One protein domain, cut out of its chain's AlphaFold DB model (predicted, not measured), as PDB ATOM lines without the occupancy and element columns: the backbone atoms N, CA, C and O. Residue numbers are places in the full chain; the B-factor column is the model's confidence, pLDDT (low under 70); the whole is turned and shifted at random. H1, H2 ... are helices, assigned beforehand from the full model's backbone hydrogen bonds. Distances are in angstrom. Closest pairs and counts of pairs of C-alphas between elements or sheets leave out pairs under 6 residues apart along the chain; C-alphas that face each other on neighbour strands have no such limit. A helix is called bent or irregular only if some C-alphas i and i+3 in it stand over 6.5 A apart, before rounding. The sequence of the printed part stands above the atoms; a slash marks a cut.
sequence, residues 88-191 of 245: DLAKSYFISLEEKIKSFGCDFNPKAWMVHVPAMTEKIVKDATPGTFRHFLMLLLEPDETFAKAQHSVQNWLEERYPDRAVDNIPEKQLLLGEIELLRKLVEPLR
ATOM      1  N   ASP A  88     -37.468 -59.884 -32.389       56.25
ATOM      2  CA  ASP A  88     -36.156 -60.518 -32.245       56.25
ATOM      3  C   ASP A  88     -35.024 -59.554 -32.620       56.25
ATOM      4  O   ASP A  88     -34.013 -59.508 -31.916       56.25
ATOM      5  N   LEU A  89     -35.243 -58.692 -33.618       64.25
ATOM      6  CA  LEU A  89     -34.354 -57.563 -33.926       64.25
ATOM      7  C   LEU A  89     -34.321 -56.539 -32.785       64.25
ATOM      8  O   LEU A  89     -33.254 -56.084 -32.377       64.25
ATOM      9  N   ALA A  90     -35.482 -56.206 -32.211       59.34
ATOM     10  CA  ALA A  90     -35.543 -55.320 -31.055       59.34
ATOM     11  C   ALA A  90     -34.825 -55.940 -29.846       59.34
ATOM     12  O   ALA A  90     -34.017 -55.274 -29.198       59.34
ATOM     13  N   LYS A  91     -35.064 -57.226 -29.553       65.50
ATOM     14  CA  LYS A  91     -34.365 -57.941 -28.472       65.50
ATOM     15  C   LYS A  91     -32.854 -57.970 -28.693       65.50
ATOM     16  O   LYS A  91     -32.127 -57.694 -27.743       65.50
ATOM     17  N   SER A  92     -32.372 -58.259 -29.903       71.00
ATOM     18  CA  SER A  92     -30.930 -58.303 -30.190       71.00
ATOM     19  C   SER A  92     -30.278 -56.924 -30.034       71.00
ATOM     20  O   SER A  92     -29.213 -56.809 -29.424       71.00
ATOM     21  N   TYR A  93     -30.965 -55.863 -30.469       69.62
ATOM     22  CA  TYR A  93     -30.540 -54.483 -30.253       69.62
ATOM     23  C   TYR A  93     -30.440 -54.143 -28.761       69.62
ATOM     24  O   TYR A  93     -29.432 -53.591 -28.321       69.62
ATOM     25  N   PHE A  94     -31.447 -54.505 -27.960       62.94
ATOM     26  CA  PHE A  94     -31.435 -54.240 -26.519       62.94
ATOM     27  C   PHE A  94     -30.382 -55.056 -25.773       62.94
ATOM     28  O   PHE A  94     -29.749 -54.515 -24.871       62.94
ATOM     29  N   ILE A  95     -30.139 -56.306 -26.172       73.38
ATOM     30  CA  ILE A  95     -29.047 -57.127 -25.631       73.38
ATOM     31  C   ILE A  95     -27.696 -56.468 -25.941       73.38
ATOM     32  O   ILE A  95     -26.890 -56.273 -25.034       73.38
ATOM     33  N   SER A  96     -27.479 -56.021 -27.184       73.12
ATOM     34  CA  SER A  96     -26.258 -55.298 -27.568       73.12
ATOM     35  C   SER A  96     -26.094 -53.982 -26.803       73.12
ATOM     36  O   SER A  96     -24.987 -53.612 -26.404       73.12
ATOM     37  N   LEU A  97     -27.192 -53.259 -26.577       64.38
ATOM     38  CA  LEU A  97     -27.190 -52.022 -25.806       64.38
ATOM     39  C   LEU A  97     -26.863 -52.286 -24.332       64.38
ATOM     40  O   LEU A  97     -26.052 -51.565 -23.760       64.38
ATOM     41  N   GLU A  98     -27.432 -53.330 -23.728       63.84
ATOM     42  CA  GLU A  98     -27.098 -53.753 -22.366       63.84
ATOM     43  C   GLU A  98     -25.629 -54.143 -22.231       63.84
ATOM     44  O   GLU A  98     -24.983 -53.752 -21.262       63.84
ATOM     45  N   GLU A  99     -25.080 -54.884 -23.191       72.00
ATOM     46  CA  GLU A  99     -23.663 -55.254 -23.207       72.00
ATOM     47  C   GLU A  99     -22.757 -54.027 -23.348       72.00
ATOM     48  O   GLU A  99     -21.729 -53.939 -22.675       72.00
ATOM     49  N   LYS A 100     -23.154 -53.040 -24.162       67.50
ATOM     50  CA  LYS A 100     -22.451 -51.754 -24.277       67.50
ATOM     51  C   LYS A 100     -22.551 -50.917 -23.006       67.50
ATOM     52  O   LYS A 100     -21.564 -50.315 -22.605       67.50
ATOM     53  N   ILE A 101     -23.706 -50.886 -22.345       61.06
ATOM     54  CA  ILE A 101     -23.875 -50.183 -21.066       61.06
ATOM     55  C   ILE A 101     -23.061 -50.878 -19.972       61.06
ATOM     56  O   ILE A 101     -22.405 -50.202 -19.186       61.06
ATOM     57  N   LYS A 102     -23.046 -52.215 -19.941       59.69
ATOM     58  CA  LYS A 102     -22.227 -53.005 -19.012       59.69
ATOM     59  C   LYS A 102     -20.737 -52.776 -19.258       59.69
ATOM     60  O   LYS A 102     -20.014 -52.536 -18.298       59.69
ATOM     61  N   SER A 103     -20.284 -52.775 -20.512       63.78
ATOM     62  CA  SER A 103     -18.878 -52.502 -20.837       63.78
ATOM     63  C   SER A 103     -18.474 -51.062 -20.525       63.78
ATOM     64  O   SER A 103     -17.387 -50.842 -20.003       63.78
ATOM     65  N   PHE A 104     -19.368 -50.092 -20.735       55.19
ATOM     66  CA  PHE A 104     -19.151 -48.700 -20.337       55.19
ATOM     67  C   PHE A 104     -19.150 -48.527 -18.809       55.19
ATOM     68  O   PHE A 104     -18.374 -47.750 -18.258       55.19
ATOM     69  N   GLY A 105     -20.004 -49.280 -18.111       54.56
ATOM     70  CA  GLY A 105     -20.131 -49.285 -16.657       54.56
ATOM     71  C   GLY A 105     -18.932 -49.896 -15.928       54.56
ATOM     72  O   GLY A 105     -18.640 -49.474 -14.813       54.56
ATOM     73  N   CYS A 106     -18.214 -50.841 -16.549       53.38
ATOM     74  CA  CYS A 106     -17.029 -51.478 -15.960       53.38
ATOM     75  C   CYS A 106     -15.913 -50.476 -15.618       53.38
ATOM     76  O   CYS A 106     -15.253 -50.637 -14.593       53.38
ATOM     77  N   ASP A 107     -15.750 -49.426 -16.428       52.41
ATOM     78  CA  ASP A 107     -14.741 -48.379 -16.214       52.41
ATOM     79  C   ASP A 107     -15.332 -47.101 -15.591       52.41
ATOM     80  O   ASP A 107     -14.604 -46.209 -15.141       52.41
ATOM     81  N   PHE A 108     -16.662 -46.999 -15.524       54.56
ATOM     82  CA  PHE A 108     -17.348 -45.867 -14.920       54.56
ATOM     83  C   PHE A 108     -17.444 -46.056 -13.406       54.56
ATOM     84  O   PHE A 108     -18.365 -46.686 -12.895       54.56
ATOM     85  N   ASN A 109     -16.495 -45.479 -12.667       60.72
ATOM     86  CA  ASN A 109     -16.565 -45.401 -11.211       60.72
ATOM     87  C   ASN A 109     -17.349 -44.139 -10.796       60.72
ATOM     88  O   ASN A 109     -16.770 -43.046 -10.793       60.72
ATOM     89  N   PRO A 110     -18.625 -44.252 -10.376       57.47
ATOM     90  CA  PRO A 110     -19.442 -43.089 -10.044       57.47
ATOM     91  C   PRO A 110     -18.860 -42.335  -8.848       57.47
ATOM     92  O   PRO A 110     -18.913 -41.115  -8.802       57.47
ATOM     93  N   LYS A 111     -18.228 -43.045  -7.902       58.69
ATOM     94  CA  LYS A 111     -17.589 -42.427  -6.734       58.69
ATOM     95  C   LYS A 111     -16.360 -41.609  -7.128       58.69
ATOM     96  O   LYS A 111     -16.158 -40.537  -6.574       58.69
ATOM     97  N   ALA A 112     -15.563 -42.083  -8.087       61.88
ATOM     98  CA  ALA A 112     -14.449 -41.300  -8.623       61.88
ATOM     99  C   ALA A 112     -14.960 -40.090  -9.419       61.88
ATOM    100  O   ALA A 112     -14.439 -38.990  -9.269       61.88
ATOM    101  N   TRP A 113     -16.020 -40.267 -10.212       61.94
ATOM    102  CA  TRP A 113     -16.641 -39.188 -10.981       61.94
ATOM    103  C   TRP A 113     -17.166 -38.059 -10.085       61.94
ATOM    104  O   TRP A 113     -16.895 -36.896 -10.356       61.94
ATOM    105  N   MET A 114     -17.811 -38.394  -8.964       61.78
ATOM    106  CA  MET A 114     -18.299 -37.423  -7.973       61.78
ATOM    107  C   MET A 114     -17.185 -36.594  -7.318       61.78
ATOM    108  O   MET A 114     -17.439 -35.484  -6.875       61.78
ATOM    109  N   VAL A 115     -15.950 -37.102  -7.276       64.25
ATOM    110  CA  VAL A 115     -14.776 -36.353  -6.787       64.25
ATOM    111  C   VAL A 115     -14.126 -35.546  -7.915       64.25
ATOM    112  O   VAL A 115     -13.632 -34.439  -7.707       64.25
ATOM    113  N   HIS A 116     -14.117 -36.086  -9.135       65.75
ATOM    114  CA  HIS A 116     -13.480 -35.447 -10.283       65.75
ATOM    115  C   HIS A 116     -14.312 -34.326 -10.899       65.75
ATOM    116  O   HIS A 116     -13.715 -33.378 -11.406       65.75
ATOM    117  N   VAL A 117     -15.646 -34.401 -10.857       67.50
ATOM    118  CA  VAL A 117     -16.522 -33.365 -11.415       67.50
ATOM    119  C   VAL A 117     -16.326 -32.033 -10.690       67.50
ATOM    120  O   VAL A 117     -15.936 -31.102 -11.382       67.50
ATOM    121  N   PRO A 118     -16.431 -31.914  -9.351       65.19
ATOM    122  CA  PRO A 118     -16.171 -30.647  -8.660       65.19
ATOM    123  C   PRO A 118     -14.759 -30.093  -8.924       65.19
ATOM    124  O   PRO A 118     -14.588 -28.911  -9.224       65.19
ATOM    125  N   ALA A 119     -13.741 -30.963  -8.922       68.81
ATOM    126  CA  ALA A 119     -12.358 -30.584  -9.223       68.81
ATOM    127  C   ALA A 119     -12.149 -30.144 -10.688       68.81
ATOM    128  O   ALA A 119     -11.236 -29.373 -11.000       68.81
ATOM    129  N   MET A 120     -12.964 -30.655 -11.612       67.12
ATOM    130  CA  MET A 120     -12.986 -30.231 -13.009       67.12
ATOM    131  C   MET A 120     -13.795 -28.944 -13.172       67.12
ATOM    132  O   MET A 120     -13.371 -28.082 -13.934       67.12
ATOM    133  N   THR A 121     -14.888 -28.772 -12.432       65.62
ATOM    134  CA  THR A 121     -15.713 -27.562 -12.412       65.62
ATOM    135  C   THR A 121     -14.881 -26.344 -12.014       65.62
ATOM    136  O   THR A 121     -14.867 -25.367 -12.756       65.62
ATOM    137  N   GLU A 122     -14.058 -26.433 -10.960       67.75
ATOM    138  CA  GLU A 122     -13.141 -25.343 -10.572       67.75
ATOM    139  C   GLU A 122     -12.205 -24.949 -11.731       67.75
ATOM    140  O   GLU A 122     -11.982 -23.769 -12.020       67.75
ATOM    141  N   LYS A 123     -11.695 -25.949 -12.463       66.81
ATOM    142  CA  LYS A 123     -10.895 -25.705 -13.665       66.81
ATOM    143  C   LYS A 123     -11.735 -25.104 -14.774       66.81
ATOM    144  O   LYS A 123     -11.224 -24.237 -15.456       66.81
ATOM    145  N   ILE A 124     -12.980 -25.522 -14.974       68.12
ATOM    146  CA  ILE A 124     -13.880 -25.017 -16.019       68.12
ATOM    147  C   ILE A 124     -14.204 -23.535 -15.783       68.12
ATOM    148  O   ILE A 124     -14.168 -22.777 -16.749       68.12
ATOM    149  N   VAL A 125     -14.412 -23.097 -14.541       67.12
ATOM    150  CA  VAL A 125     -14.740 -21.696 -14.207       67.12
ATOM    151  C   VAL A 125     -13.616 -20.724 -14.563       67.12
ATOM    152  O   VAL A 125     -13.884 -19.653 -15.102       67.12
ATOM    153  N   LYS A 126     -12.356 -21.096 -14.298       68.31
ATOM    154  CA  LYS A 126     -11.217 -20.160 -14.283       68.31
ATOM    155  C   LYS A 126     -10.965 -19.396 -15.597       68.31
ATOM    156  O   LYS A 126     -10.470 -18.279 -15.541       68.31
ATOM    157  N   ASP A 127     -11.344 -19.942 -16.753       68.12
ATOM    158  CA  ASP A 127     -11.254 -19.241 -18.048       68.12
ATOM    159  C   ASP A 127     -12.425 -19.601 -18.987       68.12
ATOM    160  O   ASP A 127     -12.256 -19.856 -20.185       68.12
ATOM    161  N   ALA A 128     -13.637 -19.700 -18.437       73.25
ATOM    162  CA  ALA A 128     -14.835 -19.875 -19.249       73.25
ATOM    163  C   ALA A 128     -15.101 -18.607 -20.078       73.25
ATOM    164  O   ALA A 128     -15.489 -17.569 -19.547       73.25
ATOM    165  N   THR A 129     -14.914 -18.692 -21.395       78.81
ATOM    166  CA  THR A 129     -15.281 -17.616 -22.318       78.81
ATOM    167  C   THR A 129     -16.756 -17.738 -22.705       78.81
ATOM    168  O   THR A 129     -17.193 -18.834 -23.080       78.81
ATOM    169  N   PRO A 130     -17.548 -16.655 -22.624       79.50
ATOM    170  CA  PRO A 130     -18.970 -16.710 -22.940       79.50
ATOM    171  C   PRO A 130     -19.228 -17.238 -24.355       79.50
ATOM    172  O   PRO A 130     -18.463 -16.995 -25.284       79.50
ATOM    173  N   GLY A 131     -20.307 -18.007 -24.498       75.88
ATOM    174  CA  GLY A 131     -20.692 -18.663 -25.754       75.88
ATOM    175  C   GLY A 131     -19.941 -19.964 -26.075       75.88
ATOM    176  O   GLY A 131     -20.310 -20.652 -27.020       75.88
ATOM    177  N   THR A 132     -18.927 -20.352 -25.295       82.81
ATOM    178  CA  THR A 132     -18.228 -21.630 -25.509       82.81
ATOM    179  C   THR A 132     -18.899 -22.807 -24.810       82.81
ATOM    180  O   THR A 132     -19.636 -22.652 -23.835       82.81
ATOM    181  N   PHE A 133     -18.563 -24.023 -25.249       81.00
ATOM    182  CA  PHE A 133     -18.967 -25.251 -24.560       81.00
ATOM    183  C   PHE A 133     -18.509 -25.275 -23.094       81.00
ATOM    184  O   PHE A 133     -19.235 -25.734 -22.220       81.00
ATOM    185  N   ARG A 134     -17.337 -24.703 -22.792       79.88
ATOM    186  CA  ARG A 134     -16.838 -24.554 -21.419       79.88
ATOM    187  C   ARG A 134     -17.738 -23.642 -20.581       79.88
ATOM    188  O   ARG A 134     -18.035 -23.972 -19.440       79.88
ATOM    189  N   HIS A 135     -18.204 -22.535 -21.156       81.12
ATOM    190  CA  HIS A 135     -19.187 -21.661 -20.516       81.12
ATOM    191  C   HIS A 135     -20.524 -22.374 -20.287       81.12
ATOM    192  O   HIS A 135     -21.093 -22.250 -19.208       81.12
ATOM    193  N   PHE A 136     -20.984 -23.186 -21.239       83.38
ATOM    194  CA  PHE A 136     -22.176 -24.015 -21.047       83.38
ATOM    195  C   PHE A 136     -22.000 -25.046 -19.922       83.38
ATOM    196  O   PHE A 136     -22.871 -25.176 -19.069       83.38
ATOM    197  N   LEU A 137     -20.855 -25.731 -19.854       83.19
ATOM    198  CA  LEU A 137     -20.565 -26.666 -18.765       83.19
ATOM    199  C   LEU A 137     -20.493 -25.973 -17.402       83.19
ATOM    200  O   LEU A 137     -21.019 -26.513 -16.435       83.19
ATOM    201  N   MET A 138     -19.910 -24.773 -17.326       84.81
ATOM    202  CA  MET A 138     -19.964 -23.944 -16.117       84.81
ATOM    203  C   MET A 138     -21.418 -23.650 -15.733       84.81
ATOM    204  O   MET A 138     -21.815 -23.887 -14.596       84.81
ATOM    205  N   LEU A 139     -22.253 -23.252 -16.700       83.81
ATOM    206  CA  LEU A 139     -23.667 -22.977 -16.447       83.81
ATOM    207  C   LEU A 139     -24.458 -24.191 -15.948       83.81
ATOM    208  O   LEU A 139     -25.517 -24.009 -15.358       83.81
ATOM    209  N   LEU A 140     -23.982 -25.415 -16.175       84.94
ATOM    210  CA  LEU A 140     -24.655 -26.639 -15.749       84.94
ATOM    211  C   LEU A 140     -24.094 -27.224 -14.451       84.94
ATOM    212  O   LEU A 140     -24.861 -27.729 -13.631       84.94
ATOM    213  N   LEU A 141     -22.775 -27.186 -14.277       82.50
ATOM    214  CA  LEU A 141     -22.060 -27.931 -13.237       82.50
ATOM    215  C   LEU A 141     -21.627 -27.065 -12.053       82.50
ATOM    216  O   LEU A 141     -21.246 -27.616 -11.023       82.50
ATOM    217  N   GLU A 142     -21.694 -25.740 -12.173       81.25
ATOM    218  CA  GLU A 142     -21.352 -24.844 -11.071       81.25
ATOM    219  C   GLU A 142     -22.393 -24.944  -9.937       81.25
ATOM    220  O   GLU A 142     -23.598 -24.809 -10.221       81.25
ATOM    221  N   PRO A 143     -21.957 -25.171  -8.678       78.56
ATOM    222  CA  PRO A 143     -22.828 -25.178  -7.502       78.56
ATOM    223  C   PRO A 143     -23.645 -23.891  -7.372       78.56
ATOM    224  O   PRO A 143     -23.168 -22.813  -7.719       78.56
ATOM    225  N   ASP A 144     -24.864 -23.980  -6.836       76.56
ATOM    226  CA  ASP A 144     -25.770 -22.823  -6.730       76.56
ATOM    227  C   ASP A 144     -25.169 -21.682  -5.885       76.56
ATOM    228  O   ASP A 144     -25.346 -20.507  -6.204       76.56
ATOM    229  N   GLU A 145     -24.379 -22.027  -4.864       75.44
ATOM    230  CA  GLU A 145     -23.674 -21.093  -3.975       75.44
ATOM    231  C   GLU A 145     -22.658 -20.212  -4.719       75.44
ATOM    232  O   GLU A 145     -22.480 -19.035  -4.398       75.44
ATOM    233  N   THR A 146     -21.979 -20.773  -5.724       75.31
ATOM    234  CA  THR A 146     -20.912 -20.099  -6.478       75.31
ATOM    235  C   THR A 146     -21.355 -19.654  -7.870       75.31
ATOM    236  O   THR A 146     -20.688 -18.824  -8.496       75.31
ATOM    237  N   PHE A 147     -22.523 -20.107  -8.327       80.00
ATOM    238  CA  PHE A 147     -23.094 -19.809  -9.637       80.00
ATOM    239  C   PHE A 147     -23.226 -18.309  -9.906       80.00
ATOM    240  O   PHE A 147     -22.777 -17.825 -10.947       80.00
ATOM    241  N   ALA A 148     -23.763 -17.546  -8.949       77.94
ATOM    242  CA  ALA A 148     -23.916 -16.096  -9.085       77.94
ATOM    243  C   ALA A 148     -22.565 -15.392  -9.304       77.94
ATOM    244  O   ALA A 148     -22.441 -14.495 -10.140       77.94
ATOM    245  N   LYS A 149     -21.519 -15.843  -8.602       80.00
ATOM    246  CA  LYS A 149     -20.160 -15.310  -8.744       80.00
ATOM    247  C   LYS A 149     -19.564 -15.647 -10.112       80.00
ATOM    248  O   LYS A 149     -18.947 -14.784 -10.738       80.00
ATOM    249  N   ALA A 150     -19.764 -16.873 -10.593       76.06
ATOM    250  CA  ALA A 150     -19.311 -17.287 -11.917       76.06
ATOM    251  C   ALA A 150     -20.013 -16.487 -13.031       76.06
ATOM    252  O   ALA A 150     -19.350 -15.979 -13.936       76.06
ATOM    253  N   GLN A 151     -21.329 -16.275 -12.922       78.88
ATOM    254  CA  GLN A 151     -22.084 -15.430 -13.851       78.88
ATOM    255  C   GLN A 151     -21.599 -13.977 -13.840       78.88
ATOM    256  O   GLN A 151     -21.407 -13.389 -14.904       78.88
ATOM    257  N   HIS A 152     -21.328 -13.415 -12.660       78.69
ATOM    258  CA  HIS A 152     -20.780 -12.065 -12.541       78.69
ATOM    259  C   HIS A 152     -19.395 -11.943 -13.200       78.69
ATOM    260  O   HIS A 152     -19.094 -10.938 -13.841       78.69
ATOM    261  N   SER A 153     -18.547 -12.970 -13.095       78.00
ATOM    262  CA  SER A 153     -17.242 -12.983 -13.769       78.00
ATOM    263  C   SER A 153     -17.379 -12.952 -15.295       78.00
ATOM    264  O   SER A 153     -16.631 -12.248 -15.972       78.00
ATOM    265  N   VAL A 154     -18.339 -13.701 -15.843       76.88
ATOM    266  CA  VAL A 154     -18.619 -13.726 -17.287       76.88
ATOM    267  C   VAL A 154     -19.222 -12.400 -17.756       76.88
ATOM    268  O   VAL A 154     -18.871 -11.906 -18.827       76.88
ATOM    269  N   GLN A 155     -20.096 -11.802 -16.947       77.88
ATOM    270  CA  GLN A 155     -20.675 -10.490 -17.213       77.88
ATOM    271  C   GLN A 155     -19.589  -9.412 -17.310       77.88
ATOM    272  O   GLN A 155     -19.535  -8.706 -18.315       77.88
ATOM    273  N   ASN A 156     -18.678  -9.354 -16.334       79.50
ATOM    274  CA  ASN A 156     -17.553  -8.415 -16.344       79.50
ATOM    275  C   ASN A 156     -16.667  -8.599 -17.584       79.50
ATOM    276  O   ASN A 156     -16.263  -7.623 -18.210       79.50
ATOM    277  N   TRP A 157     -16.392  -9.849 -17.974       83.50
ATOM    278  CA  TRP A 157     -15.617 -10.152 -19.181       83.50
ATOM    279  C   TRP A 157     -16.285  -9.610 -20.453       83.50
ATOM    280  O   TRP A 157     -15.594  -9.144 -21.364       83.50
ATOM    281  N   LEU A 158     -17.620  -9.683 -20.525       78.00
ATOM    282  CA  LEU A 158     -18.400  -9.175 -21.654       78.00
ATOM    283  C   LEU A 158     -18.433  -7.650 -21.678       78.00
ATOM    284  O   LEU A 158     -18.299  -7.080 -22.753       78.00
ATOM    285  N   GLU A 159     -18.590  -7.005 -20.527       81.19
ATOM    286  CA  GLU A 159     -18.588  -5.542 -20.416       81.19
ATOM    287  C   GLU A 159     -17.221  -4.944 -20.766       81.19
ATOM    288  O   GLU A 159     -17.157  -3.947 -21.480       81.19
ATOM    289  N   GLU A 160     -16.125  -5.594 -20.364       82.94
ATOM    290  CA  GLU A 160     -14.761  -5.175 -20.718       82.94
ATOM    291  C   GLU A 160     -14.521  -5.186 -22.240       82.94
ATOM    292  O   GLU A 160     -13.835  -4.316 -22.776       82.94
ATOM    293  N   ARG A 161     -15.071  -6.179 -22.952       81.81
ATOM    294  CA  ARG A 161     -14.833  -6.376 -24.397       81.81
ATOM    295  C   ARG A 161     -15.887  -5.744 -25.294       81.81
ATOM    296  O   ARG A 161     -15.596  -5.459 -26.453       81.81
ATOM    297  N   TYR A 162     -17.093  -5.546 -24.773       81.62
ATOM    298  CA  TYR A 162     -18.251  -5.028 -25.498       81.62
ATOM    299  C   TYR A 162     -19.011  -4.008 -24.628       81.62
ATOM    300  O   TYR A 162     -20.140  -4.282 -24.209       81.62
ATOM    301  N   PRO A 163     -18.405  -2.839 -24.347       72.62
ATOM    302  CA  PRO A 163     -18.943  -1.852 -23.405       72.62
ATOM    303  C   PRO A 163     -20.291  -1.247 -23.835       72.62
ATOM    304  O   PRO A 163     -21.095  -0.897 -22.979       72.62
ATOM    305  N   ASP A 164     -20.581  -1.209 -25.139       75.75
ATOM    306  CA  ASP A 164     -21.793  -0.585 -25.698       75.75
ATOM    307  C   ASP A 164     -22.878  -1.594 -26.109       75.75
ATOM    308  O   ASP A 164     -23.732  -1.311 -26.952       75.75
ATOM    309  N   ARG A 165     -22.851  -2.816 -25.564       69.00
ATOM    310  CA  ARG A 165     -23.869  -3.812 -25.922       69.00
ATOM    311  C   ARG A 165     -25.239  -3.404 -25.370       69.00
ATOM    312  O   ARG A 165     -25.436  -3.292 -24.160       69.00
ATOM    313  N   ALA A 166     -26.217  -3.255 -26.256       58.62
ATOM    314  CA  ALA A 166     -27.615  -3.226 -25.857       58.62
ATOM    315  C   ALA A 166     -28.008  -4.639 -25.401       58.62
ATOM    316  O   ALA A 166     -27.974  -5.592 -26.181       58.62
ATOM    317  N   VAL A 167     -28.324  -4.806 -24.116       59.81
ATOM    318  CA  VAL A 167     -28.919  -6.051 -23.616       59.81
ATOM    319  C   VAL A 167     -30.396  -6.010 -23.982       59.81
ATOM    320  O   VAL A 167     -31.239  -5.632 -23.171       59.81
ATOM    321  N   ASP A 168     -30.703  -6.350 -25.228       56.31
ATOM    322  CA  ASP A 168     -32.088  -6.420 -25.669       56.31
ATOM    323  C   ASP A 168     -32.827  -7.522 -24.896       56.31
ATOM    324  O   ASP A 168     -32.327  -8.634 -24.678       56.31
ATOM    325  N   ASN A 169     -34.043  -7.205 -24.450       53.91
ATOM    326  CA  ASN A 169     -34.946  -8.162 -23.823       53.91
ATOM    327  C   ASN A 169     -35.535  -9.075 -24.902       53.91
ATOM    328  O   ASN A 169     -36.650  -8.869 -25.376       53.91
ATOM    329  N   ILE A 170     -34.761 -10.079 -25.309       55.75
ATOM    330  CA  ILE A 170     -35.187 -11.075 -26.291       55.75
ATOM    331  C   ILE A 170     -36.167 -12.049 -25.605       55.75
ATOM    332  O   ILE A 170     -35.792 -12.672 -24.608       55.75
ATOM    333  N   PRO A 171     -37.401 -12.230 -26.109       51.72
ATOM    334  CA  PRO A 171     -38.387 -13.168 -25.552       51.72
ATOM    335  C   PRO A 171     -37.875 -14.615 -25.447       51.72
ATOM    336  O   PRO A 171     -38.173 -15.317 -24.482       51.72
ATOM    337  N   GLU A 172     -37.029 -15.037 -26.392       60.97
ATOM    338  CA  GLU A 172     -36.377 -16.358 -26.421       60.97
ATOM    339  C   GLU A 172     -35.487 -16.618 -25.196       60.97
ATOM    340  O   GLU A 172     -35.257 -17.767 -24.820       60.97
ATOM    341  N   LYS A 173     -35.046 -15.558 -24.504       66.75
ATOM    342  CA  LYS A 173     -34.234 -15.663 -23.291       66.75
ATOM    343  C   LYS A 173     -34.956 -16.424 -22.182       66.75
ATOM    344  O   LYS A 173     -34.296 -17.134 -21.435       66.75
ATOM    345  N   GLN A 174     -36.283 -16.300 -22.068       68.31
ATOM    346  CA  GLN A 174     -37.049 -17.004 -21.032       68.31
ATOM    347  C   GLN A 174     -37.140 -18.509 -21.300       68.31
ATOM    348  O   GLN A 174     -37.020 -19.298 -20.365       68.31
ATOM    349  N   LEU A 175     -37.303 -18.902 -22.569       72.75
ATOM    350  CA  LEU A 175     -37.334 -20.308 -22.969       72.75
ATOM    351  C   LEU A 175     -35.974 -20.964 -22.714       72.75
ATOM    352  O   LEU A 175     -35.903 -21.979 -22.025       72.75
ATOM    353  N   LEU A 176     -34.895 -20.314 -23.164       74.50
ATOM    354  CA  LEU A 176     -33.529 -20.784 -22.949       74.50
ATOM    355  C   LEU A 176     -33.183 -20.886 -21.455       74.50
ATOM    356  O   LEU A 176     -32.529 -21.839 -21.034       74.50
ATOM    357  N   LEU A 177     -33.641 -19.936 -20.629       74.69
ATOM    358  CA  LEU A 177     -33.454 -20.011 -19.177       74.69
ATOM    359  C   LEU A 177     -34.159 -21.239 -18.586       74.69
ATOM    360  O   LEU A 177     -33.585 -21.925 -17.746       74.69
ATOM    361  N   GLY A 178     -35.383 -21.525 -19.039       74.69
ATOM    362  CA  GLY A 178     -36.147 -22.700 -18.616       74.69
ATOM    363  C   GLY A 178     -35.489 -24.021 -19.024       74.69
ATOM    364  O   GLY A 178     -35.466 -24.964 -18.232       74.69
ATOM    365  N   GLU A 179     -34.906 -24.085 -20.220       78.88
ATOM    366  CA  GLU A 179     -34.149 -25.248 -20.697       78.88
ATOM    367  C   GLU A 179     -32.860 -25.457 -19.899       78.88
ATOM    368  O   GLU A 179     -32.580 -26.572 -19.458       78.88
ATOM    369  N   ILE A 180     -32.100 -24.387 -19.648       80.94
ATOM    370  CA  ILE A 180     -30.894 -24.446 -18.811       80.94
ATOM    371  C   ILE A 180     -31.255 -24.893 -17.394       80.94
ATOM    372  O   ILE A 180     -30.568 -25.739 -16.832       80.94
ATOM    373  N   GLU A 181     -32.348 -24.389 -16.827       79.62
ATOM    374  CA  GLU A 181     -32.835 -24.783 -15.504       79.62
ATOM    375  C   GLU A 181     -33.228 -26.268 -15.454       79.62
ATOM    376  O   GLU A 181     -32.894 -26.983 -14.506       79.62
ATOM    377  N   LEU A 182     -33.904 -26.772 -16.491       79.06
ATOM    378  CA  LEU A 182     -34.228 -28.193 -16.615       79.06
ATOM    379  C   LEU A 182     -32.954 -29.045 -16.668       79.06
ATOM    380  O   LEU A 182     -32.841 -30.037 -15.945       79.06
ATOM    381  N   LEU A 183     -31.982 -28.647 -17.490       79.44
ATOM    382  CA  LEU A 183     -30.695 -29.329 -17.592       79.44
ATOM    383  C   LEU A 183     -29.929 -29.278 -16.268       79.44
ATOM    384  O   LEU A 183     -29.378 -30.294 -15.846       79.44
ATOM    385  N   ARG A 184     -29.959 -28.139 -15.565       81.88
ATOM    386  CA  ARG A 184     -29.394 -28.005 -14.221       81.88
ATOM    387  C   ARG A 184     -30.059 -28.986 -13.260       81.88
ATOM    388  O   ARG A 184     -29.338 -29.647 -12.522       81.88
ATOM    389  N   LYS A 185     -31.376 -29.165 -13.274       77.19
ATOM    390  CA  LYS A 185     -32.047 -30.166 -12.417       77.19
ATOM    391  C   LYS A 185     -31.621 -31.598 -12.736       77.19
ATOM    392  O   LYS A 185     -31.407 -32.390 -11.828       77.19
ATOM    393  N   LEU A 186     -31.433 -31.929 -14.013       74.69
ATOM    394  CA  LEU A 186     -30.981 -33.267 -14.417       74.69
ATOM    395  C   LEU A 186     -29.566 -33.591 -13.923       74.69
ATOM    396  O   LEU A 186     -29.284 -34.739 -13.587       74.69
ATOM    397  N   VAL A 187     -28.690 -32.586 -13.864       78.12
ATOM    398  CA  VAL A 187     -27.304 -32.742 -13.396       78.12
ATOM    399  C   VAL A 187     -27.104 -32.321 -11.938       78.12
ATOM    400  O   VAL A 187     -25.973 -32.316 -11.467       78.12
ATOM    401  N   GLU A 188     -28.173 -32.007 -11.198       75.88
ATOM    402  CA  GLU A 188     -28.123 -31.672  -9.764       75.88
ATOM    403  C   GLU A 188     -27.325 -32.698  -8.944       75.88
ATOM    404  O   GLU A 188     -26.443 -32.279  -8.190       75.88
ATOM    405  N   PRO A 189     -27.494 -34.022  -9.148       71.56
ATOM    406  CA  PRO A 189     -26.728 -35.009  -8.398       71.56
ATOM    407  C   PRO A 189     -25.219 -34.956  -8.655       71.56
ATOM    408  O   PRO A 189     -24.471 -35.532  -7.884       71.56
ATOM    409  N   LEU A 190     -24.769 -34.316  -9.739       71.81
ATOM    410  CA  LEU A 190     -23.349 -34.160 -10.069       71.81
ATOM    411  C   LEU A 190     -22.727 -32.912  -9.429       71.81
ATOM    412  O   LEU A 190     -21.502 -32.801  -9.410       71.81
ATOM    413  N   ARG A 191     -23.550 -31.970  -8.946       71.56
ATOM    414  CA  ARG A 191     -23.099 -30.726  -8.304       71.56
ATOM    415  C   ARG A 191     -22.916 -30.866  -6.798       71.56
ATOM    416  O   ARG A 191     -22.087 -30.169  -6.225       71.56
TER     417      ARG A 191
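Overview. This is residues 88 to 191 of the 245 residues of an uncharacterized protein of Emergomyces pasteurianus Ep9510 (UniProt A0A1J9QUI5). The longest helix, H1, sticks out as a free arm from a small helical body, where the short H3 sits in the middle with H2 and the last part of H5 packed on it. At the far end from H1, residues 159 to 179 stand free as an open loop that runs from the end of H4 through the link into H5. The printed part has 104 residues with six named helices, H1 to H6 in chain order, and no named strand; the class is all helix. The whole is loose, with a radius of gyration of the C-alphas of 18.7 A, and elongated, spanning 61 by 32 by 21 A.

Along the chain. H1 covers residues 88 to 107, starting with C-alpha 88 at (-36.156, -60.518, -32.245), and is 29.4 A long. H2, residues 110 to 125, is 22.3 A long and has a kink of 28 degrees near residue 119. H3 is short, residues 133 to 141, with C-alpha 133 at (-18.967, -25.251, -24.560). H4, residues 144 to 161, is 26.5 A long and irregular: C-alphas 145 and 148 are 7.2 A apart. H5, residues 172 to 186, is 21.4 A long. H6, residues 188 to 191, ends with C-alpha 191 at (-23.099, -30.726, -8.304).

Arrangement. H1 touches no helix, and its residues 88 to 107 stand free. H3 is the hub. H2 touches H3 at a steep tilt of 56 degrees, opposite ways, the closest C-alphas being those of Val 125 and Met 138 at 6.0 A. H5 touches H3 with residues 180 to 184 alone, at a steep tilt of 59 degrees, the same way; the C-alphas of Leu 140 and Arg 184 come closest, at 5.2 A. H6 only just touches H3, with 3 pairs of C-alphas within 8 A, the closest being those of Leu 141 and Arg 191 at 5.8 A. H2 touches H6 with residues 114 to 118 alone, closest at the C-alphas of Met 114 and Leu 190, 6.4 A. H4 is close to H3 but not clearly touching, with the C-alphas of Leu 139 and Phe 147 closest at 7.5 A. H2 and H5 are apart. In H3 and H5 every O i to N i+4 pair is within hydrogen-bond range, against 15 of 16 in H1, 8 of 12 in H2 and 12 of 14 in H4; H6 is too short for such a pair.

Size, cuts and confidence. The C-alphas of Asp 88 and Asp 164, the two farthest apart, are 62.0 A from each other. The body without the stretches that stand free has 61 residues and spans 36 by 23 by 21 A. The printed part has no cut and no long link. Mean pLDDT of the printed part is 71.1, and 46 residues are under 70, among them residues 100 to 127 and 165 to 174.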